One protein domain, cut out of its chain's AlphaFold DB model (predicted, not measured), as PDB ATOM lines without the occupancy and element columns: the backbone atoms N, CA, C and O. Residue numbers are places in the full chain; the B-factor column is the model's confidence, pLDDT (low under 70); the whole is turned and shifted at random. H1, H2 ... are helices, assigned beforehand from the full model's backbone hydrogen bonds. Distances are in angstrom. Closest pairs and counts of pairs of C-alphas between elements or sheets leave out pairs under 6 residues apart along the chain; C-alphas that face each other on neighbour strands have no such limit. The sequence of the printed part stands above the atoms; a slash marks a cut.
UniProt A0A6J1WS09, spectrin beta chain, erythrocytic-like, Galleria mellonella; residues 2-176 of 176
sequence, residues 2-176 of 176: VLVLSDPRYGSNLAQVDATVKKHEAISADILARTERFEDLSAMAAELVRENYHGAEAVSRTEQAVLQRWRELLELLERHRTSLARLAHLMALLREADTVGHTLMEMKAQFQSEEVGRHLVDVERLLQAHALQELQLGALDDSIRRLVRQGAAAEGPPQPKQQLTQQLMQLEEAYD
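Overview. This is residues 2 to 176 of the 176 residues of the protein "spectrin beta chain, erythrocytic-like" of Galleria mellonella (UniProt A0A6J1WS09). This is a long, slender rod of helices built along one very long helix, H4. H2 and H3 follow one another beside it, with H3 next to its first residues and H2 next to its middle, while beyond its other end the chain turns and H5 comes back at a slant, H6 then folding back once more to make a three-helix bundle with H4 and H5. The short H1 packs on H4 near H2. The printed part has 175 residues with six named helices, H1 to H6 in order along the chain, and no named strand; the class is all helix. The whole is extended, with a radius of gyration of the C-alphas of 28.1 A and spans of 102 by 31 by 23 A.

Arrangement. H4, residues 56 to 111, is the hub and touches the five other helices. H6, residues 158 to 175, touches residues 90 to 104 of H4, the same way at a shallow tilt of 22 degrees; the closest C-alphas, of Leu 94 and Leu 164, are 5.6 A apart. H5, residues 120 to 153, touches residues 90 to 107 of H4, opposite ways at a shallow tilt of 29 degrees, closest at the C-alphas of Leu 93 and Leu 147, 7.1 A. With its residues 141 to 152 H5 touches H6, opposite ways at a shallow tilt of 32 degrees, closest at the C-alphas of Val 148 and Leu 168, 6.3 A. H4, H5 and H6 form an up and down bundle, each helix running against the one before it; H4 and H5 are a helical hairpin, and so are H5 and H6. H2, residues 14 to 32, touches residues 77 to 92 of H4, opposite ways at a shallow tilt of 22 degrees, with the C-alphas of Leu 14 and Met 91 closest at 5.8 A. H3, residues 35 to 50, makes a helical hairpin with H4 at a shallow tilt of 20 degrees; the closest C-alphas, of Val 49 and Ala 56, are 5.1 A apart. H2 and H3 meet only through their link. H1, residues 2 to 5, only just touches H4, with 3 pairs of C-alphas within 8 A, the closest those of Leu 5 and His 80 at 6.1 A. H3 and H6 are apart. Every O i to N i+4 pair is within hydrogen-bond range in H2, H3, H4, H5 and H6; H1 is too short for such a pair.

Along the chain. H4 measures 81.9 A from C-alpha 56 at (-15.750, -22.151, -30.322) to C-alpha 111 at (-65.199, -18.669, 34.844). H5 measures 49.8 A, H2 26.4 A, H6 25.7 A and H3 23.0 A. H6 ends with C-alpha 175 at (-55.256, -25.616, 30.306).

Size, cuts and confidence. The C-alphas of His 54 and His 119, the two farthest apart, are 102.9 A from each other. The printed part has no cut and no long link. The mean pLDDT of the printed part is 89.5; residues 2 to 11 are under 70.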
ATOM      1  N   VAL A   2     -26.679  -9.773  -4.216       58.41
ATOM      2  CA  VAL A   2     -26.278 -11.125  -3.740       58.41
ATOM      3  C   VAL A   2     -26.056 -11.206  -2.220       58.41
ATOM      4  O   VAL A   2     -26.529 -12.141  -1.593       58.41
ATOM      5  N   LEU A   3     -25.456 -10.178  -1.604       60.50
ATOM      6  CA  LEU A   3     -25.253 -10.105  -0.144       60.50
ATOM      7  C   LEU A   3     -26.544 -10.223   0.683       60.50
ATOM      8  O   LEU A   3     -26.490 -10.691   1.812       60.50
ATOM      9  N   VAL A   4     -27.695  -9.818   0.133       64.62
ATOM     10  CA  VAL A   4     -28.987  -9.929   0.830       64.62
ATOM     11  C   VAL A   4     -29.454 -11.382   0.886       64.62
ATOM     12  O   VAL A   4     -30.084 -11.770   1.856       64.62
ATOM     13  N   LEU A   5     -29.115 -12.190  -0.123       64.50
ATOM     14  CA  LEU A   5     -29.467 -13.612  -0.183       64.50
ATOM     15  C   LEU A   5     -28.559 -14.478   0.702       64.50
ATOM     16  O   LEU A   5     -28.886 -15.628   0.984       64.50
ATOM     17  N   SER A   6     -27.416 -13.933   1.119       65.12
ATOM     18  CA  SER A   6     -26.429 -14.604   1.966       65.12
ATOM     19  C   SER A   6     -26.524 -14.213   3.443       65.12
ATOM     20  O   SER A   6     -25.831 -14.816   4.258       65.12
ATOM     21  N   ASP A   7     -27.329 -13.206   3.799       69.75
ATOM     22  CA  ASP A   7     -27.483 -12.760   5.186       69.75
ATOM     23  C   ASP A   7     -28.549 -13.617   5.898       69.75
ATOM     24  O   ASP A   7     -29.713 -13.593   5.499       69.75
ATOM     25  N   PRO A   8     -28.190 -14.378   6.951       63.06
ATOM     26  CA  PRO A   8     -29.140 -15.199   7.700       63.06
ATOM     27  C   PRO A   8     -29.998 -14.386   8.684       63.06
ATOM     28  O   PRO A   8     -30.807 -14.953   9.420       63.06
ATOM     29  N   ARG A   9     -29.810 -13.062   8.773       67.00
ATOM     30  CA  ARG A   9     -30.543 -12.199   9.707       67.00
ATOM     31  C   ARG A   9     -31.858 -11.744   9.086       67.00
ATOM     32  O   ARG A   9     -31.945 -10.695   8.456       67.00
ATOM     33  N   TYR A  10     -32.898 -12.525   9.334       68.62
ATOM     34  CA  TYR A  10     -34.246 -12.305   8.801       68.62
ATOM     35  C   TYR A  10     -35.139 -11.403   9.680       68.62
ATOM     36  O   TYR A  10     -36.329 -11.258   9.413       68.62
ATOM     37  N   GLY A  11     -34.561 -10.778  10.712       69.94
ATOM     38  CA  GLY A  11     -35.292 -10.024  11.735       69.94
ATOM     39  C   GLY A  11     -35.731 -10.894  12.915       69.94
ATOM     40  O   GLY A  11     -35.620 -12.117  12.874       69.94
ATOM     41  N   SER A  12     -36.184 -10.251  13.992       74.44
ATOM     42  CA  SER A  12     -36.584 -10.906  15.248       74.44
ATOM     43  C   SER A  12     -38.092 -10.883  15.509       74.44
ATOM     44  O   SER A  12     -38.545 -11.469  16.487       74.44
ATOM     45  N   ASN A  13     -38.881 -10.214  14.662       79.88
ATOM     46  CA  ASN A  13     -40.338 -10.140  14.793       79.88
ATOM     47  C   ASN A  13     -41.055 -10.368  13.451       79.88
ATOM     48  O   ASN A  13     -40.452 -10.240  12.385       79.88
ATOM     49  N   LEU A  14     -42.353 -10.695  13.508       81.00
ATOM     50  CA  LEU A  14     -43.140 -11.092  12.334       81.00
ATOM     51  C   LEU A  14     -43.143 -10.009  11.245       81.00
ATOM     52  O   LEU A  14     -42.920 -10.313  10.081       81.00
ATOM     53  N   ALA A  15     -43.276  -8.736  11.626       84.94
ATOM     54  CA  ALA A  15     -43.270  -7.622  10.679       84.94
ATOM     55  C   ALA A  15     -41.930  -7.475   9.930       84.94
ATOM     56  O   ALA A  15     -41.909  -7.161   8.739       84.94
ATOM     57  N   GLN A  16     -40.803  -7.712  10.609       85.50
ATOM     58  CA  GLN A  16     -39.479  -7.713   9.983       85.50
ATOM     59  C   GLN A  16     -39.286  -8.919   9.061       85.50
ATOM     60  O   GLN A  16     -38.717  -8.767   7.976       85.50
ATOM     61  N   VAL A  17     -39.782 -10.092   9.460       87.19
ATOM     62  CA  VAL A  17     -39.754 -11.293   8.615       87.19
ATOM     63  C   VAL A  17     -40.592 -11.063   7.357       87.19
ATOM     64  O   VAL A  17     -40.079 -11.255   6.258       87.19
ATOM     65  N   ASP A  18     -41.808 -10.528   7.482       86.88
ATOM     66  CA  ASP A  18     -42.684 -10.188   6.351       86.88
ATOM     67  C   ASP A  18     -42.051  -9.155   5.410       86.88
ATOM     68  O   ASP A  18     -42.115  -9.281   4.185       86.88
ATOM     69  N   ALA A  19     -41.396  -8.129   5.961       88.62
ATOM     70  CA  ALA A  19     -40.657  -7.158   5.158       88.62
ATOM     71  C   ALA A  19     -39.500  -7.822   4.389       88.62
ATOM     72  O   ALA A  19     -39.248  -7.491   3.226       88.62
ATOM     73  N   THR A  20     -38.816  -8.781   5.017       88.88
ATOM     74  CA  THR A  20     -37.725  -9.539   4.394       88.88
ATOM     75  C   THR A  20     -38.240 -10.486   3.309       88.88
ATOM     76  O   THR A  20     -37.616 -10.582   2.252       88.88
ATOM     77  N   VAL A  21     -39.407 -11.108   3.510       89.75
ATOM     78  CA  VAL A  21     -40.112 -11.905   2.492       89.75
ATOM     79  C   VAL A  21     -40.433 -11.050   1.269       89.75
ATOM     80  O   VAL A  21     -39.998 -11.387   0.171       89.75
ATOM     81  N   LYS A  22     -41.067  -9.886   1.447       90.69
ATOM     82  CA  LYS A  22     -41.377  -8.972   0.329       90.69
ATOM     83  C   LYS A  22     -40.126  -8.524  -0.423       90.69
ATOM     84  O   LYS A  22     -40.111  -8.439  -1.649       90.69
ATOM     85  N   LYS A  23     -39.042  -8.247   0.309       90.38
ATOM     86  CA  LYS A  23     -37.753  -7.894  -0.295       90.38
ATOM     87  C   LYS A  23     -37.183  -9.052  -1.118       90.38
ATOM     88  O   LYS A  23     -36.641  -8.817  -2.195       90.38
ATOM     89  N   HIS A  24     -37.291 -10.284  -0.623       91.62
ATOM     90  CA  HIS A  24     -36.878 -11.476  -1.357       91.62
ATOM     91  C   HIS A  24     -37.711 -11.688  -2.625       91.62
ATOM     92  O   HIS A  24     -37.133 -11.974  -3.669       91.62
ATOM     93  N   GLU A  25     -39.030 -11.503  -2.562       92.81
ATOM     94  CA  GLU A  25     -39.922 -11.598  -3.725       92.81
ATOM     95  C   GLU A  25     -39.544 -10.584  -4.809       92.81
ATOM     96  O   GLU A  25     -39.382 -10.963  -5.967       92.81
ATOM     97  N   ALA A  26     -39.301  -9.323  -4.433       92.62
ATOM     98  CA  ALA A  26     -38.863  -8.288  -5.369       92.62
ATOM     99  C   ALA A  26     -37.516  -8.636  -6.033       92.62
ATOM    100  O   ALA A  26     -37.386  -8.573  -7.252       92.62
ATOM    101  N   ILE A  27     -36.526  -9.074  -5.242       90.94
ATOM    102  CA  ILE A  27     -35.221  -9.505  -5.769       90.94
ATOM    103  C   ILE A  27     -35.375 -10.718  -6.698       90.94
ATOM    104  O   ILE A  27     -34.702 -10.791  -7.724       90.94
ATOM    105  N   SER A  28     -36.243 -11.667  -6.343       93.81
ATOM    106  CA  SER A  28     -36.497 -12.866  -7.145       93.81
ATOM    107  C   SER A  28     -37.136 -12.505  -8.479       93.81
ATOM    108  O   SER A  28     -36.674 -12.984  -9.508       93.81
ATOM    109  N   ALA A  29     -38.132 -11.615  -8.484       94.44
ATOM    110  CA  ALA A  29     -38.759 -11.125  -9.707       94.44
ATOM    111  C   ALA A  29     -37.738 -10.443 -10.635       94.44
ATOM    112  O   ALA A  29     -37.646 -10.798 -11.809       94.44
ATOM    113  N   ASP A  30     -36.907  -9.543 -10.097       93.94
ATOM    114  CA  ASP A  30     -35.862  -8.846 -10.860       93.94
ATOM    115  C   ASP A  30     -34.820  -9.799 -11.467       93.94
ATOM    116  O   ASP A  30     -34.284  -9.549 -12.552       93.94
ATOM    117  N   ILE A  31     -34.485 -10.872 -10.745       92.94
ATOM    118  CA  ILE A  31     -33.539 -11.890 -11.204       92.94
ATOM    119  C   ILE A  31     -34.189 -12.760 -12.281       92.94
ATOM    120  O   ILE A  31     -33.623 -12.897 -13.364       92.94
ATOM    121  N   LEU A  32     -35.381 -13.301 -12.020       93.62
ATOM    122  CA  LEU A  32     -36.093 -14.193 -12.938       93.62
ATOM    123  C   LEU A  32     -36.509 -13.494 -14.238       93.62
ATOM    124  O   LEU A  32     -36.508 -14.133 -15.288       93.62
ATOM    125  N   ALA A  33     -36.745 -12.179 -14.218       95.19
ATOM    126  CA  ALA A  33     -36.968 -11.385 -15.428       95.19
ATOM    127  C   ALA A  33     -35.774 -11.400 -16.406       95.19
ATOM    128  O   ALA A  33     -35.908 -10.994 -17.555       95.19
ATOM    129  N   ARG A  34     -34.587 -11.848 -15.970       94.25
ATOM    130  CA  ARG A  34     -33.380 -11.941 -16.807       94.25
ATOM    131  C   ARG A  34     -33.142 -13.341 -17.370       94.25
ATOM    132  O   ARG A  34     -32.122 -13.522 -18.026       94.25
ATOM    133  N   THR A  35     -34.034 -14.302 -17.118       95.06
ATOM    134  CA  THR A  35     -33.869 -15.706 -17.541       95.06
ATOM    135  C   THR A  35     -33.690 -15.829 -19.054       95.06
ATOM    136  O   THR A  35     -32.727 -16.452 -19.490       95.06
ATOM    137  N   GLU A  36     -34.518 -15.130 -19.835       95.81
ATOM    138  CA  GLU A  36     -34.455 -15.101 -21.307       95.81
ATOM    139  C   GLU A  36     -33.055 -14.723 -21.822       95.81
ATOM    140  O   GLU A  36     -32.520 -15.351 -22.725       95.81
ATOM    141  N   ARG A  37     -32.361 -13.788 -21.158       96.00
ATOM    142  CA  ARG A  37     -31.004 -13.376 -21.563       96.00
ATOM    143  C   ARG A  37     -29.966 -14.493 -21.444       96.00
ATOM    144  O   ARG A  37     -28.945 -14.443 -22.126       96.00
ATOM    145  N   PHE A  38     -30.164 -15.449 -20.536       95.88
ATOM    146  CA  PHE A  38     -29.291 -16.620 -20.418       95.88
ATOM    147  C   PHE A  38     -29.628 -17.676 -21.474       95.88
ATOM    148  O   PHE A  38     -28.717 -18.352 -21.950       95.88
ATOM    149  N   GLU A  39     -30.899 -17.786 -21.863       95.31
ATOM    150  CA  GLU A  39     -31.344 -18.642 -22.967       95.31
ATOM    151  C   GLU A  39     -30.787 -18.125 -24.300       95.31
ATOM    152  O   GLU A  39     -30.142 -18.885 -25.023       95.31
ATOM    153  N   ASP A  40     -30.896 -16.820 -24.556       96.88
ATOM    154  CA  ASP A  40     -30.314 -16.154 -25.727       96.88
ATOM    155  C   ASP A  40     -28.793 -16.327 -25.792       96.88
ATOM    156  O   ASP A  40     -28.228 -16.607 -26.850       96.88
ATOM    157  N   LEU A  41     -28.107 -16.180 -24.650       96.38
ATOM    158  CA  LEU A  41     -26.660 -16.390 -24.563       96.38
ATOM    159  C   LEU A  41     -26.285 -17.820 -24.967       96.38
ATOM    160  O   LEU A  41     -25.303 -18.013 -25.684       96.38
ATOM    161  N   SER A  42     -27.055 -18.804 -24.500       96.00
ATOM    162  CA  SER A  42     -26.826 -20.212 -24.814       96.00
ATOM    163  C   SER A  42     -27.115 -20.513 -26.287       96.00
ATOM    164  O   SER A  42     -26.311 -21.168 -26.951       96.00
ATOM    165  N   ALA A  43     -28.191 -19.951 -26.846       97.12
ATOM    166  CA  ALA A  43     -28.514 -20.068 -28.265       97.12
ATOM    167  C   ALA A  43     -27.406 -19.480 -29.159       97.12
ATOM    168  O   ALA A  43     -26.953 -20.139 -30.096       97.12
ATOM    169  N   MET A  44     -26.906 -18.286 -28.825       96.19
ATOM    170  CA  MET A  44     -25.802 -17.636 -29.541       96.19
ATOM    171  C   MET A  44     -24.504 -18.456 -29.452       96.19
ATOM    172  O   MET A  44     -23.791 -18.623 -30.443       96.19
ATOM    173  N   ALA A  45     -24.181 -18.991 -28.270       95.94
ATOM    174  CA  ALA A  45     -23.009 -19.844 -28.088       95.94
ATOM    175  C   ALA A  45     -23.109 -21.131 -28.922       95.94
ATOM    176  O   ALA A  45     -22.147 -21.504 -29.599       95.94
ATOM    177  N   ALA A  46     -24.283 -21.768 -28.938       95.94
ATOM    178  CA  ALA A  46     -24.553 -22.950 -29.747       95.94
ATOM    179  C   ALA A  46     -24.434 -22.668 -31.254       95.94
ATOM    180  O   ALA A  46     -23.892 -23.492 -31.993       95.94
ATOM    181  N   GLU A  47     -24.883 -21.498 -31.716       97.25
ATOM    182  CA  GLU A  47     -24.733 -21.079 -33.110       97.25
ATOM    183  C   GLU A  47     -23.261 -20.915 -33.510       97.25
ATOM    184  O   GLU A  47     -22.831 -21.490 -34.511       97.25
ATOM    185  N   LEU A  48     -22.451 -20.235 -32.693       95.81
ATOM    186  CA  LEU A  48     -21.012 -20.079 -32.950       95.81
ATOM    187  C   LEU A  48     -20.275 -21.426 -33.009       95.81
ATOM    188  O   LEU A  48     -19.354 -21.601 -33.812       95.81
ATOM    189  N   VAL A  49     -20.684 -22.391 -32.181       94.56
ATOM    190  CA  VAL A  49     -20.155 -23.762 -32.226       94.56
ATOM    191  C   VAL A  49     -20.584 -24.468 -33.517       94.56
ATOM    192  O   VAL A  49     -19.745 -25.075 -34.181       94.56
ATOM    193  N   ARG A  50     -21.859 -24.354 -33.914       96.00
ATOM    194  CA  ARG A  50     -22.407 -24.942 -35.152       96.00
ATOM    195  C   ARG A  50     -21.688 -24.436 -36.405       96.00
ATOM    196  O   ARG A  50     -21.506 -25.197 -37.351       96.00
ATOM    197  N   GLU A  51     -21.278 -23.173 -36.416       96.69
ATOM    198  CA  GLU A  51     -20.582 -22.543 -37.546       96.69
ATOM    199  C   GLU A  51     -19.064 -22.779 -37.555       96.69
ATOM    200  O   GLU A  51     -18.359 -22.223 -38.395       96.69
ATOM    201  N   ASN A  52     -18.548 -23.632 -36.659       93.62
ATOM    202  CA  ASN A  52     -17.116 -23.906 -36.505       93.62
ATOM    203  C   ASN A  52     -16.289 -22.624 -36.306       93.62
ATOM    204  O   ASN A  52     -15.205 -22.468 -36.876       93.62
ATOM    205  N   TYR A  53     -16.795 -21.691 -35.493       95.25
ATOM    206  CA  TYR A  53     -16.059 -20.484 -35.134       95.25
ATOM    207  C   TYR A  53     -14.679 -20.843 -34.555       95.25
ATOM    208  O   TYR A  53     -14.557 -21.714 -33.695       95.25
ATOM    209  N   HIS A  54     -13.628 -20.140 -34.986       94.50
ATOM    210  CA  HIS A  54     -12.239 -20.440 -34.604       94.50
ATOM    211  C   HIS A  54     -11.991 -20.455 -33.081       94.50
ATOM    212  O   HIS A  54     -11.066 -21.113 -32.613       94.50
ATOM    213  N   GLY A  55     -12.814 -19.740 -32.304       94.69
ATOM    214  CA  GLY A  55     -12.782 -19.706 -30.840       94.69
ATOM    215  C   GLY A  55     -13.894 -20.507 -30.147       94.69
ATOM    216  O   GLY A  55     -14.163 -20.237 -28.977       94.69
ATOM    217  N   ALA A  56     -14.564 -21.444 -30.828       94.25
ATOM    218  CA  ALA A  56     -15.750 -22.151 -30.322       94.25
ATOM    219  C   ALA A  56     -15.543 -22.805 -28.943       94.25
ATOM    220  O   ALA A  56     -16.414 -22.720 -28.078       94.25
ATOM    221  N   GLU A  57     -14.369 -23.386 -28.681       94.38
ATOM    222  CA  GLU A  57     -14.069 -23.939 -27.357       94.38
ATOM    223  C   GLU A  57     -14.052 -22.877 -26.249       94.38
ATOM    224  O   GLU A  57     -14.517 -23.125 -25.136       94.38
ATOM    225  N   ALA A  58     -13.488 -21.697 -26.524       96.12
ATOM    226  CA  ALA A  58     -13.452 -20.612 -25.551       96.12
ATOM    227  C   ALA A  58     -14.867 -20.094 -25.275       96.12
ATOM    228  O   ALA A  58     -15.220 -19.911 -24.112       96.12
ATOM    229  N   VAL A  59     -15.686 -19.950 -26.325       95.75
ATOM    230  CA  VAL A  59     -17.105 -19.581 -26.221       95.75
ATOM    231  C   VAL A  59     -17.858 -20.574 -25.335       95.75
ATOM    232  O   VAL A  59     -18.478 -20.156 -24.360       95.75
ATOM    233  N   SER A  60     -17.733 -21.879 -25.598       95.12
ATOM    234  CA  SER A  60     -18.412 -22.916 -24.810       95.12
ATOM    235  C   SER A  60     -17.965 -22.923 -23.343       95.12
ATOM    236  O   SER A  60     -18.796 -22.985 -22.437       95.12
ATOM    237  N   ARG A  61     -16.659 -22.772 -23.071       96.62
ATOM    238  CA  ARG A  61     -16.152 -22.661 -21.690       96.62
ATOM    239  C   ARG A  61     -16.728 -21.445 -20.963       96.62
ATOM    240  O   ARG A  61     -17.089 -21.543 -19.790       96.62
ATOM    241  N   THR A  62     -16.812 -20.297 -21.634       95.94
ATOM    242  CA  THR A  62     -17.383 -19.078 -21.049       95.94
ATOM    243  C   THR A  62     -18.882 -19.219 -20.800       95.94
ATOM    244  O   THR A  62     -19.336 -18.886 -19.706       95.94
ATOM    245  N   GLU A  63     -19.637 -19.751 -21.761       96.69
ATOM    246  CA  GLU A  63     -21.068 -20.035 -21.620       96.69
ATOM    247  C   GLU A  63     -21.330 -20.937 -20.405       96.69
ATOM    248  O   GLU A  63     -22.101 -20.577 -19.514       96.69
ATOM    249  N   GLN A  64     -20.615 -22.062 -20.304       96.94
ATOM    250  CA  GLN A  64     -20.738 -22.994 -19.182       96.94
ATOM    251  C   GLN A  64     -20.463 -22.319 -17.835       96.94
ATOM    252  O   GLN A  64     -21.220 -22.523 -16.883       96.94
ATOM    253  N   ALA A  65     -19.419 -21.489 -17.745       97.25
ATOM    254  CA  ALA A  65     -19.086 -20.765 -16.520       97.25
ATOM    255  C   ALA A  65     -20.172 -19.746 -16.123       97.25
ATOM    256  O   ALA A  65     -20.473 -19.591 -14.937       97.25
ATOM    257  N   VAL A  66     -20.778 -19.061 -17.097       96.69
ATOM    258  CA  VAL A  66     -21.877 -18.112 -16.854       96.69
ATOM    259  C   VAL A  66     -23.142 -18.848 -16.409       96.69
ATOM    260  O   VAL A  66     -23.732 -18.473 -15.394       96.69
ATOM    261  N   LEU A  67     -23.524 -19.921 -17.104       96.12
ATOM    262  CA  LEU A  67     -24.691 -20.732 -16.749       96.12
ATOM    263  C   LEU A  67     -24.524 -21.422 -15.391       96.12
ATOM    264  O   LEU A  67     -25.495 -21.574 -14.653       96.12
ATOM    265  N   GLN A  68     -23.299 -21.804 -15.022       96.75
ATOM    266  CA  GLN A  68     -23.019 -22.356 -13.698       96.75
ATOM    267  C   GLN A  68     -23.299 -21.336 -12.591       96.75
ATOM    268  O   GLN A  68     -24.033 -21.641 -11.654       96.75
ATOM    269  N   ARG A  69     -22.806 -20.102 -12.735       95.06
ATOM    270  CA  ARG A  69     -23.085 -19.014 -11.780       95.06
ATOM    271  C   ARG A  69     -24.569 -18.655 -11.721       95.06
ATOM    272  O   ARG A  69     -25.069 -18.291 -10.661       95.06
ATOM    273  N   TRP A  70     -25.272 -18.745 -12.850       95.44
ATOM    274  CA  TRP A  70     -26.721 -18.554 -12.903       95.44
ATOM    275  C   TRP A  70     -27.464 -19.611 -12.082       95.44
ATOM    276  O   TRP A  70     -28.279 -19.258 -11.232       95.44
ATOM    277  N   ARG A  71     -27.129 -20.896 -12.262       95.06
ATOM    278  CA  ARG A  71     -27.698 -21.991 -11.459       95.06
ATOM    279  C   ARG A  71     -27.424 -21.809  -9.969       95.06
ATOM    280  O   ARG A  71     -28.349 -21.901  -9.172       95.06
ATOM    281  N   GLU A  72     -26.190 -21.473  -9.601       93.94
ATOM    282  CA  GLU A  72     -25.821 -21.189  -8.209       93.94
ATOM    283  C   GLU A  72     -26.648 -20.038  -7.616       93.94
ATOM    284  O   GLU A  72     -27.092 -20.117  -6.470       93.94
ATOM    285  N   LEU A  73     -26.915 -18.982  -8.392       93.12
ATOM    286  CA  LEU A  73     -27.771 -17.877  -7.959       93.12
ATOM    287  C   LEU A  73     -29.225 -18.320  -7.735       93.12
ATOM    288  O   LEU A  73     -29.831 -17.919  -6.741       93.12
ATOM    289  N   LEU A  74     -29.778 -19.140  -8.631       93.88
ATOM    290  CA  LEU A  74     -31.130 -19.685  -8.480       93.88
ATOM    291  C   LEU A  74     -31.236 -20.601  -7.254       93.88
ATOM    292  O   LEU A  74     -32.195 -20.501  -6.489       93.88
ATOM    293  N   GLU A  75     -30.227 -21.436  -7.004       93.81
ATOM    294  CA  GLU A  75     -30.165 -22.254  -5.790       93.81
ATOM    295  C   GLU A  75     -30.108 -21.399  -4.520       93.81
ATOM    296  O   GLU A  75     -30.769 -21.716  -3.530       93.81
ATOM    297  N   LEU A  76     -29.343 -20.302  -4.529       92.06
ATOM    298  CA  LEU A  76     -29.295 -19.367  -3.403       92.06
ATOM    299  C   LEU A  76     -30.652 -18.705  -3.151       92.06
ATOM    300  O   LEU A  76     -31.056 -18.585  -1.994       92.06
ATOM    301  N   LEU A  77     -31.369 -18.309  -4.209       91.81
ATOM    302  CA  LEU A  77     -32.726 -17.777  -4.085       91.81
ATOM    303  C   LEU A  77     -33.658 -18.792  -3.425       91.81
ATOM    304  O   LEU A  77     -34.348 -18.452  -2.467       91.81
ATOM    305  N   GLU A  78     -33.628 -20.038  -3.881       93.19
ATOM    306  CA  GLU A  78     -34.508 -21.085  -3.370       93.19
ATOM    307  C   GLU A  78     -34.192 -21.465  -1.913       93.19
ATOM    308  O   GLU A  78     -35.089 -21.608  -1.076       93.19
ATOM    309  N   ARG A  79     -32.905 -21.549  -1.554       91.44
ATOM    310  CA  ARG A  79     -32.469 -21.757  -0.159       91.44
ATOM    311  C   ARG A  79     -32.901 -20.607   0.751       91.44
ATOM    312  O   ARG A  79     -33.338 -20.835   1.880       91.44
ATOM    313  N   HIS A  80     -32.801 -19.373   0.269       90.19
ATOM    314  CA  HIS A  80     -33.249 -18.201   1.012       90.19
ATOM    315  C   HIS A  80     -34.778 -18.201   1.191       90.19
ATOM    316  O   HIS A  80     -35.266 -17.991   2.300       90.19
ATOM    317  N   ARG A  81     -35.533 -18.526   0.132       91.81
ATOM    318  CA  ARG A  81     -36.999 -18.646   0.144       91.81
ATOM    319  C   ARG A  81     -37.485 -19.667   1.165       91.81
ATOM    320  O   ARG A  81     -38.352 -19.371   1.984       91.81
ATOM    321  N   THR A  82     -36.916 -20.870   1.125       91.75
ATOM    322  CA  THR A  82     -37.275 -21.970   2.032       91.75
ATOM    323  C   THR A  82     -36.950 -21.632   3.486       91.75
ATOM    324  O   THR A  82     -37.761 -21.895   4.374       91.75
ATOM    325  N   SER A  83     -35.811 -20.981   3.735       89.38
ATOM    326  CA  SER A  83     -35.414 -20.536   5.078       89.38
ATOM    327  C   SER A  83     -36.350 -19.457   5.632       89.38
ATOM    328  O   SER A  83     -36.786 -19.554   6.782       89.38
ATOM    329  N   LEU A  84     -36.722 -18.472   4.807       89.25
ATOM    330  CA  LEU A  84     -37.698 -17.445   5.174       89.25
ATOM    331  C   LEU A  84     -39.084 -18.026   5.438       89.25
ATOM    332  O   LEU A  84     -39.711 -17.654   6.422       89.25
ATOM    333  N   ALA A  85     -39.548 -18.959   4.605       90.06
ATOM    334  CA  ALA A  85     -40.845 -19.605   4.789       90.06
ATOM    335  C   ALA A  85     -40.919 -20.362   6.126       90.06
ATOM    336  O   ALA A  85     -41.906 -20.243   6.850       90.06
ATOM    337  N   ARG A  86     -39.850 -21.087   6.486       90.06
ATOM    338  CA  ARG A  86     -39.730 -21.777   7.781       90.06
ATOM    339  C   ARG A  86     -39.800 -20.802   8.954       90.06
ATOM    340  O   ARG A  86     -40.563 -21.022   9.890       90.06
ATOM    341  N   LEU A  87     -39.052 -19.699   8.887       88.81
ATOM    342  CA  LEU A  87     -39.080 -18.687   9.939       88.81
ATOM    343  C   LEU A  87     -40.435 -17.973  10.029       88.81
ATOM    344  O   LEU A  87     -40.944 -17.790  11.128       88.81
ATOM    345  N   ALA A  88     -41.032 -17.589   8.900       88.81
ATOM    346  CA  ALA A  88     -42.340 -16.939   8.868       88.81
ATOM    347  C   ALA A  88     -43.420 -17.839   9.480       88.81
ATOM    348  O   ALA A  88     -44.214 -17.383  10.300       88.81
ATOM    349  N   HIS A  89     -43.397 -19.133   9.149       90.62
ATOM    350  CA  HIS A  89     -44.290 -20.115   9.751       90.62
ATOM    351  C   HIS A  89     -44.092 -20.211  11.269       90.62
ATOM    352  O   HIS A  89     -45.060 -20.134  12.021       90.62
ATOM    353  N   LEU A  90     -42.843 -20.297  11.730       90.75
ATOM    354  CA  LEU A  90     -42.518 -20.360  13.154       90.75
ATOM    355  C   LEU A  90     -42.967 -19.102  13.918       90.75
ATOM    356  O   LEU A  90     -43.537 -19.206  15.001       90.75
ATOM    357  N   MET A  91     -42.771 -17.917  13.338       89.12
ATOM    358  CA  MET A  91     -43.238 -16.651  13.914       89.12
ATOM    359  C   MET A  91     -44.766 -16.554  13.951       89.12
ATOM    360  O   MET A  91     -45.326 -15.996  14.894       89.12
ATOM    361  N   ALA A  92     -45.452 -17.096  12.943       90.69
ATOM    362  CA  ALA A  92     -46.907 -17.163  12.932       90.69
ATOM    363  C   ALA A  92     -47.438 -18.079  14.044       90.69
ATOM    364  O   ALA A  92     -48.381 -17.688  14.727       90.69
ATOM    365  N   LEU A  93     -46.800 -19.237  14.265       91.75
ATOM    366  CA  LEU A  93     -47.138 -20.154  15.359       91.75
ATOM    367  C   LEU A  93     -46.926 -19.514  16.733       91.75
ATOM    368  O   LEU A  93     -47.799 -19.635  17.583       91.75
ATOM    369  N   LEU A  94     -45.814 -18.797  16.938       91.06
ATOM    370  CA  LEU A  94     -45.560 -18.043  18.175       91.06
ATOM    371  C   LEU A  94     -46.685 -17.045  18.464       91.06
ATOM    372  O   LEU A  94     -47.267 -17.047  19.542       91.06
ATOM    373  N   ARG A  95     -47.058 -16.239  17.465       91.38
ATOM    374  CA  ARG A  95     -48.154 -15.273  17.611       91.38
ATOM    375  C   ARG A  95     -49.496 -15.955  17.882       91.38
ATOM    376  O   ARG A  95     -50.327 -15.418  18.613       91.38
ATOM    377  N   GLU A  96     -49.744 -17.095  17.244       92.94
ATOM    378  CA  GLU A  96     -50.970 -17.855  17.467       92.94
ATOM    379  C   GLU A  96     -51.016 -18.416  18.893       92.94
ATOM    380  O   GLU A  96     -52.032 -18.256  19.563       92.94
ATOM    381  N   ALA A  97     -49.906 -18.972  19.387       92.50
ATOM    382  CA  ALA A  97     -49.767 -19.424  20.768       92.50
ATOM    383  C   ALA A  97     -49.994 -18.279  21.770       92.50
ATOM    384  O   ALA A  97     -50.779 -18.443  22.702       92.50
ATOM    385  N   ASP A  98     -49.405 -17.100  21.539       91.75
ATOM    386  CA  ASP A  98     -49.648 -15.909  22.366       91.75
ATOM    387  C   ASP A  98     -51.140 -15.536  22.395       91.75
ATOM    388  O   ASP A  98     -51.712 -15.264  23.449       91.75
ATOM    389  N   THR A  99     -51.795 -15.557  21.230       92.94
ATOM    390  CA  THR A  99     -53.222 -15.220  21.104       92.94
ATOM    391  C   THR A  99     -54.091 -16.219  21.865       92.94
ATOM    392  O   THR A  99     -54.951 -15.809  22.643       92.94
ATOM    393  N   VAL A 100     -53.840 -17.519  21.688       92.88
ATOM    394  CA  VAL A 100     -54.543 -18.592  22.404       92.88
ATOM    395  C   VAL A 100     -54.330 -18.471  23.914       92.88
ATOM    396  O   VAL A 100     -55.287 -18.611  24.671       92.88
ATOM    397  N   GLY A 101     -53.116 -18.133  24.358       91.75
ATOM    398  CA  GLY A 101     -52.817 -17.897  25.771       91.75
ATOM    399  C   GLY A 101     -53.588 -16.730  26.369       91.75
ATOM    400  O   GLY A 101     -54.137 -16.850  27.465       91.75
ATOM    401  N   HIS A 102     -53.697 -15.621  25.636       92.38
ATOM    402  CA  HIS A 102     -54.527 -14.496  26.056       92.38
ATOM    403  C   HIS A 102     -56.007 -14.881  26.154       92.38
ATOM    404  O   HIS A 102     -56.630 -14.605  27.176       92.38
ATOM    405  N   THR A 103     -56.555 -15.580  25.154       91.44
ATOM    406  CA  THR A 103     -57.954 -16.037  25.190       91.44
ATOM    407  C   THR A 103     -58.209 -17.003  26.350       91.44
ATOM    408  O   THR A 103     -59.220 -16.882  27.038       91.44
ATOM    409  N   LEU A 104     -57.280 -17.922  26.629       91.19
ATOM    410  CA  LEU A 104     -57.380 -18.833  27.769       91.19
ATOM    411  C   LEU A 104     -57.410 -18.070  29.101       91.19
ATOM    412  O   LEU A 104     -58.231 -18.364  29.969       91.19
ATOM    413  N   MET A 105     -56.550 -17.060  29.258       90.75
ATOM    414  CA  MET A 105     -56.526 -16.215  30.453       90.75
ATOM    415  C   MET A 105     -57.832 -15.425  30.628       90.75
ATOM    416  O   MET A 105     -58.358 -15.345  31.740       90.75
ATOM    417  N   GLU A 106     -58.382 -14.878  29.543       90.88
ATOM    418  CA  GLU A 106     -59.674 -14.186  29.554       90.88
ATOM    419  C   GLU A 106     -60.816 -15.126  29.957       90.88
ATOM    420  O   GLU A 106     -61.634 -14.767  30.805       90.88
ATOM    421  N   MET A 107     -60.858 -16.346  29.412       89.38
ATOM    422  CA  MET A 107     -61.879 -17.330  29.777       89.38
ATOM    423  C   MET A 107     -61.756 -17.766  31.235       89.38
ATOM    424  O   MET A 107     -62.768 -17.820  31.929       89.38
ATOM    425  N   LYS A 108     -60.536 -17.991  31.743       89.62
ATOM    426  CA  LYS A 108     -60.314 -18.258  33.174       89.62
ATOM    427  C   LYS A 108     -60.901 -17.157  34.057       89.62
ATOM    428  O   LYS A 108     -61.580 -17.467  35.031       89.62
ATOM    429  N   ALA A 109     -60.687 -15.890  33.704       89.88
ATOM    430  CA  ALA A 109     -61.255 -14.767  34.447       89.88
ATOM    431  C   ALA A 109     -62.794 -14.748  34.388       89.88
ATOM    432  O   ALA A 109     -63.444 -14.433  35.382       89.88
ATOM    433  N   GLN A 110     -63.389 -15.124  33.253       88.50
ATOM    434  CA  GLN A 110     -64.845 -15.225  33.120       88.50
ATOM    435  C   GLN A 110     -65.437 -16.371  33.957       88.50
ATOM    436  O   GLN A 110     -66.476 -16.180  34.587       88.50
ATOM    437  N   PHE A 111     -64.775 -17.532  34.011       86.94
ATOM    438  CA  PHE A 111     -65.199 -18.669  34.844       86.94
ATOM    439  C   PHE A 111     -65.071 -18.400  36.350       86.94
ATOM    440  O   PHE A 111     -65.741 -19.052  37.144       86.94
ATOM    441  N   GLN A 112     -64.247 -17.429  36.754       89.06
ATOM    442  CA  GLN A 112     -64.137 -16.972  38.144       89.06
ATOM    443  C   GLN A 112     -65.261 -16.007  38.565       89.06
ATOM    444  O   GLN A 112     -65.248 -15.516  39.691       89.06
ATOM    445  N   SER A 113     -66.224 -15.707  37.686       89.12
ATOM    446  CA  SER A 113     -67.360 -14.853  38.034       89.12
ATOM    447  C   SER A 113     -68.242 -15.503  39.103       89.12
ATOM    448  O   SER A 113     -68.769 -16.595  38.915       89.12
ATOM    449  N   GLU A 114     -68.465 -14.788  40.207       88.38
ATOM    450  CA  GLU A 114     -69.412 -15.164  41.265       88.38
ATOM    451  C   GLU A 114     -70.814 -14.551  41.036       88.38
ATOM    452  O   GLU A 114     -71.645 -14.510  41.948       88.38
ATOM    453  N   GLU A 115     -71.094 -14.023  39.834       88.06
ATOM    454  CA  GLU A 115     -72.383 -13.404  39.512       88.06
ATOM    455  C   GLU A 115     -73.515 -14.435  39.576       88.06
ATOM    456  O   GLU A 115     -73.621 -15.346  38.756       88.06
ATOM    457  N   VAL A 116     -74.417 -14.239  40.535       83.88
ATOM    458  CA  VAL A 116     -75.665 -14.991  40.641       83.88
ATOM    459  C   VAL A 116     -76.828 -14.075  40.266       83.88
ATOM    460  O   VAL A 116     -77.067 -13.040  40.896       83.88
ATOM    461  N   GLY A 117     -77.531 -14.428  39.189       87.19
ATOM    462  CA  GLY A 117     -78.685 -13.679  38.690       87.19
ATOM    463  C   GLY A 117     -79.779 -13.545  39.755       87.19
ATOM    464  O   GLY A 117     -80.056 -14.486  40.497       87.19
ATOM    465  N   ARG A 118     -80.410 -12.369  39.846       88.81
ATOM    466  CA  ARG A 118     -81.448 -12.091  40.860       88.81
ATOM    467  C   ARG A 118     -82.833 -12.548  40.413       88.81
ATOM    468  O   ARG A 118     -83.683 -12.845  41.252       88.81
ATOM    469  N   HIS A 119     -83.058 -12.593  39.105       95.19
ATOM    470  CA  HIS A 119     -84.299 -13.040  38.490       95.19
ATOM    471  C   HIS A 119     -84.051 -14.234  37.566       95.19
ATOM    472  O   HIS A 119     -82.943 -14.427  37.071       95.19
ATOM    473  N   LEU A 120     -85.104 -15.014  37.291       91.50
ATOM    474  CA  LEU A 120     -85.029 -16.180  36.401       91.50
ATOM    475  C   LEU A 120     -84.409 -15.830  35.038       91.50
ATOM    476  O   LEU A 120     -83.533 -16.543  34.572       91.50
ATOM    477  N   VAL A 121     -84.795 -14.689  34.457       94.12
ATOM    478  CA  VAL A 121     -84.261 -14.208  33.170       94.12
ATOM    479  C   VAL A 121     -82.748 -13.962  33.232       94.12
ATOM    480  O   VAL A 121     -82.029 -14.264  32.280       94.12
ATOM    481  N   ASP A 122     -82.241 -13.454  34.359       91.81
ATOM    482  CA  ASP A 122     -80.804 -13.234  34.549       91.81
ATOM    483  C   ASP A 122     -80.060 -14.571  34.625       91.81
ATOM    484  O   ASP A 122     -78.994 -14.719  34.032       91.81
ATOM    485  N   VAL A 123     -80.641 -15.554  35.321       93.00
ATOM    486  CA  VAL A 123     -80.085 -16.908  35.447       93.00
ATOM    487  C   VAL A 123     -80.078 -17.630  34.098       93.00
ATOM    488  O   VAL A 123     -79.067 -18.222  33.738       93.00
ATOM    489  N   GLU A 124     -81.155 -17.545  33.316       93.12
ATOM    490  CA  GLU A 124     -81.224 -18.116  31.963       93.12
ATOM    491  C   GLU A 124     -80.159 -17.510  31.039       93.12
ATOM    492  O   GLU A 124     -79.467 -18.237  30.324       93.12
ATOM    493  N   ARG A 125     -79.966 -16.186  31.104       93.56
ATOM    494  CA  ARG A 125     -78.903 -15.491  30.366       93.56
ATOM    495  C   ARG A 125     -77.511 -15.975  30.784       93.56
ATOM    496  O   ARG A 125     -76.672 -16.206  29.916       93.56
ATOM    497  N   LEU A 126     -77.262 -16.120  32.087       92.38
ATOM    498  CA  LEU A 126     -75.983 -16.613  32.614       92.38
ATOM    499  C   LEU A 126     -75.717 -18.060  32.186       92.38
ATOM    500  O   LEU A 126     -74.610 -18.364  31.754       92.38
ATOM    501  N   LEU A 127     -76.728 -18.931  32.217       92.31
ATOM    502  CA  LEU A 127     -76.615 -20.312  31.734       92.31
ATOM    503  C   LEU A 127     -76.307 -20.372  30.234       92.31
ATOM    504  O   LEU A 127     -75.460 -21.155  29.812       92.31
ATOM    505  N   GLN A 128     -76.951 -19.529  29.424       93.62
ATOM    506  CA  GLN A 128     -76.662 -19.458  27.993       93.62
ATOM    507  C   GLN A 128     -75.233 -18.961  27.726       93.62
ATOM    508  O   GLN A 128     -74.551 -19.496  26.850       93.62
ATOM    509  N   ALA A 129     -74.772 -17.958  28.478       91.19
ATOM    510  CA  ALA A 129     -73.397 -17.476  28.394       91.19
ATOM    511  C   ALA A 129     -72.394 -18.566  28.800       91.19
ATOM    512  O   ALA A 129     -71.404 -18.767  28.101       91.19
ATOM    513  N   HIS A 130     -72.690 -19.319  29.861       91.38
ATOM    514  CA  HIS A 130     -71.858 -20.429  30.315       91.38
ATOM    515  C   HIS A 130     -71.758 -21.546  29.268       91.38
ATOM    516  O   HIS A 130     -70.658 -21.966  28.929       91.38
ATOM    517  N   ALA A 131     -72.876 -21.956  28.663       93.12
ATOM    518  CA  ALA A 131     -72.868 -22.956  27.592       93.12
ATOM    519  C   ALA A 131     -72.037 -22.508  26.370       93.12
ATOM    520  O   ALA A 131     -71.369 -23.317  25.724       93.12
ATOM    521  N   LEU A 132     -72.047 -21.207  26.047       92.38
ATOM    522  CA  LEU A 132     -71.182 -20.656  25.002       92.38
ATOM    523  C   LEU A 132     -69.700 -20.719  25.401       92.38
ATOM    524  O   LEU A 132     -68.864 -21.054  24.562       92.38
ATOM    525  N   GLN A 133     -69.376 -20.425  26.660       91.06
ATOM    526  CA  GLN A 133     -68.014 -20.533  27.186       91.06
ATOM    527  C   GLN A 133     -67.515 -21.983  27.167       91.06
ATOM    528  O   GLN A 133     -66.377 -22.221  26.778       91.06
ATOM    529  N   GLU A 134     -68.350 -22.967  27.502       90.62
ATOM    530  CA  GLU A 134     -67.990 -24.391  27.397       90.62
ATOM    531  C   GLU A 134     -67.662 -24.794  25.950       90.62
ATOM    532  O   GLU A 134     -66.664 -25.469  25.694       90.62
ATOM    533  N   LEU A 135     -68.456 -24.326  24.979       92.44
ATOM    534  CA  LEU A 135     -68.181 -24.568  23.561       92.44
ATOM    535  C   LEU A 135     -66.854 -23.933  23.121       92.44
ATOM    536  O   LEU A 135     -66.063 -24.558  22.412       92.44
ATOM    537  N   GLN A 136     -66.607 -22.690  23.538       91.44
ATOM    538  CA  GLN A 136     -65.359 -21.980  23.258       91.44
ATOM    539  C   GLN A 136     -64.150 -22.686  23.889       91.44
ATOM    540  O   GLN A 136     -63.100 -22.760  23.252       91.44
ATOM    541  N   LEU A 137     -64.302 -23.264  25.084       90.12
ATOM    542  CA  LEU A 137     -63.252 -24.027  25.759       90.12
ATOM    543  C   LEU A 137     -62.882 -25.289  24.968       90.12
ATOM    544  O   LEU A 137     -61.700 -25.585  24.805       90.12
ATOM    545  N   GLY A 138     -63.875 -25.998  24.420       90.81
ATOM    546  CA  GLY A 138     -63.634 -27.139  23.534       90.81
ATOM    547  C   GLY A 138     -62.880 -26.743  22.257       90.81
ATOM    548  O   GLY A 138     -61.915 -27.398  21.872       90.81
ATOM    549  N   ALA A 139     -63.255 -25.620  21.636       91.75
ATOM    550  CA  ALA A 139     -62.547 -25.102  20.463       91.75
ATOM    551  C   ALA A 139     -61.101 -24.662  20.778       91.75
ATOM    552  O   ALA A 139     -60.217 -24.761  19.918       91.75
ATOM    553  N   LEU A 140     -60.843 -24.179  21.998       91.44
ATOM    554  CA  LEU A 140     -59.491 -23.869  22.461       91.44
ATOM    555  C   LEU A 140     -58.647 -25.128  22.661       91.44
ATOM    556  O   LEU A 140     -57.498 -25.114  22.232       91.44
ATOM    557  N   ASP A 141     -59.195 -26.212  23.219       90.31
ATOM    558  CA  ASP A 141     -58.476 -27.496  23.334       90.31
ATOM    559  C   ASP A 141     -58.028 -28.001  21.957       90.31
ATOM    560  O   ASP A 141     -56.849 -28.286  21.726       90.31
ATOM    561  N   ASP A 142     -58.943 -28.000  20.986       92.56
ATOM    562  CA  ASP A 142     -58.629 -28.361  19.602       92.56
ATOM    563  C   ASP A 142     -57.523 -27.471  19.010       92.56
ATOM    564  O   ASP A 142     -56.630 -27.954  18.299       92.56
ATOM    565  N   SER A 143     -57.553 -26.173  19.329       92.81
ATOM    566  CA  SER A 143     -56.552 -25.200  18.883       92.81
ATOM    567  C   SER A 143     -55.187 -25.444  19.529       92.81
ATOM    568  O   SER A 143     -54.185 -25.472  18.813       92.81
ATOM    569  N   ILE A 144     -55.132 -25.706  20.839       91.56
ATOM    570  CA  ILE A 144     -53.903 -26.037  21.575       91.56
ATOM    571  C   ILE A 144     -53.304 -27.335  21.027       91.56
ATOM    572  O   ILE A 144     -52.151 -27.350  20.599       91.56
ATOM    573  N   ARG A 145     -54.095 -28.408  20.895       91.50
ATOM    574  CA  ARG A 145     -53.639 -29.684  20.306       91.50
ATOM    575  C   ARG A 145     -53.135 -29.522  18.876       91.50
ATOM    576  O   ARG A 145     -52.222 -30.227  18.436       91.50
ATOM    577  N   ARG A 146     -53.759 -28.642  18.090       93.44
ATOM    578  CA  ARG A 146     -53.294 -28.309  16.738       93.44
ATOM    579  C   ARG A 146     -51.951 -27.585  16.788       93.44
ATOM    580  O   ARG A 146     -51.040 -27.997  16.071       93.44
ATOM    581  N   LEU A 147     -51.821 -26.573  17.641       92.56
ATOM    582  CA  LEU A 147     -50.598 -25.796  17.821       92.56
ATOM    583  C   LEU A 147     -49.431 -26.655  18.307       92.56
ATOM    584  O   LEU A 147     -48.340 -26.546  17.760       92.56
ATOM    585  N   VAL A 148     -49.663 -27.570  19.249       90.12
ATOM    586  CA  VAL A 148     -48.648 -28.511  19.747       90.12
ATOM    587  C   VAL A 148     -48.155 -29.429  18.631       90.12
ATOM    588  O   VAL A 148     -46.948 -29.563  18.413       90.12
ATOM    589  N   ARG A 149     -49.075 -30.006  17.844       90.94
ATOM    590  CA  ARG A 149     -48.716 -30.837  16.679       90.94
ATOM    591  C   ARG A 149     -47.916 -30.055  15.638       90.94
ATOM    592  O   ARG A 149     -46.920 -30.563  15.126       90.94
ATOM    593  N   GLN A 150     -48.335 -28.828  15.325       91.81
ATOM    594  CA  GLN A 150     -47.644 -27.971  14.361       91.81
ATOM    595  C   GLN A 150     -46.280 -27.504  14.884       91.81
ATOM    596  O   GLN A 150     -45.303 -27.539  14.142       91.81
ATOM    597  N   GLY A 151     -46.182 -27.146  16.164       88.75
ATOM    598  CA  GLY A 151     -44.940 -26.742  16.819       88.75
ATOM    599  C   GLY A 151     -43.910 -27.868  16.900       88.75
ATOM    600  O   GLY A 151     -42.724 -27.627  16.675       88.75
ATOM    601  N   ALA A 152     -44.345 -29.111  17.125       86.81
ATOM    602  CA  ALA A 152     -43.468 -30.283  17.083       86.81
ATOM    603  C   ALA A 152     -42.890 -30.530  15.676       86.81
ATOM    604  O   ALA A 152     -41.712 -30.867  15.535       86.81
ATOM    605  N   ALA A 153     -43.704 -30.315  14.637       88.50
ATOM    606  CA  ALA A 153     -43.300 -30.430  13.236       88.50
ATOM    607  C   ALA A 153     -42.540 -29.196  12.708       88.50
ATOM    608  O   ALA A 153     -41.992 -29.243  11.606       88.50
ATOM    609  N   ALA A 154     -42.494 -28.094  13.462       87.19
ATOM    610  CA  ALA A 154     -41.876 -26.858  13.010       87.19
ATOM    611  C   ALA A 154     -40.344 -26.989  12.905       87.19
ATOM    612  O   ALA A 154     -39.628 -27.365  13.848       87.19
ATOM    613  N   GLU A 155     -39.830 -26.617  11.737       82.44
ATOM    614  CA  GLU A 155     -38.406 -26.471  11.450       82.44
ATOM    615  C   GLU A 155     -38.035 -24.989  11.394       82.44
ATOM    616  O   GLU A 155     -38.816 -24.158  10.936       82.44
ATOM    617  N   GLY A 156     -36.823 -24.643  11.820       81.88
ATOM    618  CA  GLY A 156     -36.365 -23.261  11.793       81.88
ATOM    619  C   GLY A 156     -35.233 -22.991  12.778       81.88
ATOM    620  O   GLY A 156     -34.658 -23.930  13.337       81.88
ATOM    621  N   PRO A 157     -34.891 -21.710  12.986       81.62
ATOM    622  CA  PRO A 157     -33.835 -21.315  13.907       81.62
ATOM    623  C   PRO A 157     -34.120 -21.772  15.351       81.62
ATOM    624  O   PRO A 157     -35.274 -21.745  15.789       81.62
ATOM    625  N   PRO A 158     -33.082 -22.155  16.120       82.06
ATOM    626  CA  PRO A 158     -33.253 -22.788  17.429       82.06
ATOM    627  C   PRO A 158     -33.912 -21.870  18.462       82.06
ATOM    628  O   PRO A 158     -34.714 -22.343  19.256       82.06
ATOM    629  N   GLN A 159     -33.618 -20.567  18.433       83.75
ATOM    630  CA  GLN A 159     -34.146 -19.595  19.398       83.75
ATOM    631  C   GLN A 159     -35.686 -19.491  19.365       83.75
ATOM    632  O   GLN A 159     -36.313 -19.829  20.368       83.75
ATOM    633  N   PRO A 160     -36.331 -19.102  18.245       83.88
ATOM    634  CA  PRO A 160     -37.791 -19.035  18.187       83.88
ATOM    635  C   PRO A 160     -38.460 -20.409  18.343       83.88
ATOM    636  O   PRO A 160     -39.573 -20.488  18.853       83.88
ATOM    637  N   LYS A 161     -37.775 -21.506  17.988       86.44
ATOM    638  CA  LYS A 161     -38.283 -22.862  18.238       86.44
ATOM    639  C   LYS A 161     -38.341 -23.180  19.732       86.44
ATOM    640  O   LYS A 161     -39.355 -23.681  20.201       86.44
ATOM    641  N   GLN A 162     -37.282 -22.865  20.477       87.12
ATOM    642  CA  GLN A 162     -37.252 -23.029  21.932       87.12
ATOM    643  C   GLN A 162     -38.322 -22.177  22.617       87.12
ATOM    644  O   GLN A 162     -39.005 -22.677  23.506       87.12
ATOM    645  N   GLN A 163     -38.502 -20.931  22.167       87.44
ATOM    646  CA  GLN A 163     -39.565 -20.063  22.668       87.44
ATOM    647  C   GLN A 163     -40.948 -20.684  22.431       87.44
ATOM    648  O   GLN A 163     -41.743 -20.751  23.363       87.44
ATOM    649  N   LEU A 164     -41.209 -21.206  21.227       88.69
ATOM    650  CA  LEU A 164     -42.485 -21.844  20.908       88.69
ATOM    651  C   LEU A 164     -42.729 -23.066  21.795       88.69
ATOM    652  O   LEU A 164     -43.810 -23.213  22.347       88.69
ATOM    653  N   THR A 165     -41.727 -23.928  21.982       87.62
ATOM    654  CA  THR A 165     -41.855 -25.099  22.861       87.62
ATOM    655  C   THR A 165     -42.157 -24.704  24.307       87.62
ATOM    656  O   THR A 165     -43.016 -25.320  24.930       87.62
ATOM    657  N   GLN A 166     -41.492 -23.672  24.834       88.75
ATOM    658  CA  GLN A 166     -41.768 -23.170  26.184       88.75
ATOM    659  C   GLN A 166     -43.188 -22.610  26.305       88.75
ATOM    660  O   GLN A 166     -43.876 -22.919  27.272       88.75
ATOM    661  N   GLN A 167     -43.644 -21.831  25.322       88.38
ATOM    662  CA  GLN A 167     -45.001 -21.279  25.321       88.38
ATOM    663  C   GLN A 167     -46.067 -22.369  25.219       88.38
ATOM    664  O   GLN A 167     -47.052 -22.321  25.943       88.38
ATOM    665  N   LEU A 168     -45.866 -23.378  24.370       88.94
ATOM    666  CA  LEU A 168     -46.804 -24.495  24.241       88.94
ATOM    667  C   LEU A 168     -46.904 -25.311  25.534       88.94
ATOM    668  O   LEU A 168     -48.010 -25.644  25.939       88.94
ATOM    669  N   MET A 169     -45.782 -25.554  26.216       87.75
ATOM    670  CA  MET A 169     -45.780 -26.216  27.525       87.75
ATOM    671  C   MET A 169     -46.541 -25.393  28.575       87.75
ATOM    672  O   MET A 169     -47.352 -25.941  29.311       87.75
ATOM    673  N   GLN A 170     -46.344 -24.070  28.603       87.56
ATOM    674  CA  GLN A 170     -47.102 -23.182  29.493       87.56
ATOM    675  C   GLN A 170     -48.601 -23.160  29.172       87.56
ATOM    676  O   GLN A 170     -49.411 -23.019  30.082       87.56
ATOM    677  N   LEU A 171     -48.982 -23.276  27.896       86.69
ATOM    678  CA  LEU A 171     -50.385 -23.353  27.484       86.69
ATOM    679  C   LEU A 171     -51.040 -24.665  27.908       86.69
ATOM    680  O   LEU A 171     -52.177 -24.628  28.361       86.69
ATOM    681  N   GLU A 172     -50.335 -25.791  27.780       84.69
ATOM    682  CA  GLU A 172     -50.811 -27.093  28.261       84.69
ATOM    683  C   GLU A 172     -50.985 -27.072  29.788       84.69
ATOM    684  O   GLU A 172     -52.073 -27.365  30.274       84.69
ATOM    685  N   GLU A 173     -49.984 -26.595  30.539       85.69
ATOM    686  CA  GLU A 173     -50.077 -26.440  32.002       85.69
ATOM    687  C   GLU A 173     -51.166 -25.453  32.440       85.69
ATOM    688  O   GLU A 173     -51.738 -25.583  33.518       85.69
ATOM    689  N   ALA A 174     -51.431 -24.417  31.642       82.00
ATOM    690  CA  ALA A 174     -52.500 -23.477  31.927       82.00
ATOM    691  C   ALA A 174     -53.877 -24.029  31.540       82.00
ATOM    692  O   ALA A 174     -54.873 -23.470  31.993       82.00
ATOM    693  N   TYR A 175     -53.973 -25.036  30.684       77.25
ATOM    694  CA  TYR A 175     -55.256 -25.616  30.306       77.25
ATOM    695  C   TYR A 175     -55.712 -26.697  31.296       77.25
ATOM    696  O   TYR A 175     -56.906 -26.747  31.596       77.25
ATOM    697  N   ASP A 176     -54.773 -27.500  31.806       70.88
ATOM    698  CA  ASP A 176     -55.000 -28.499  32.866       70.88
ATOM    699  C   ASP A 176     -55.470 -27.872  34.202       70.88
ATOM    700  O   ASP A 176     -56.286 -28.530  34.895       70.88
TER     701      ASP A 176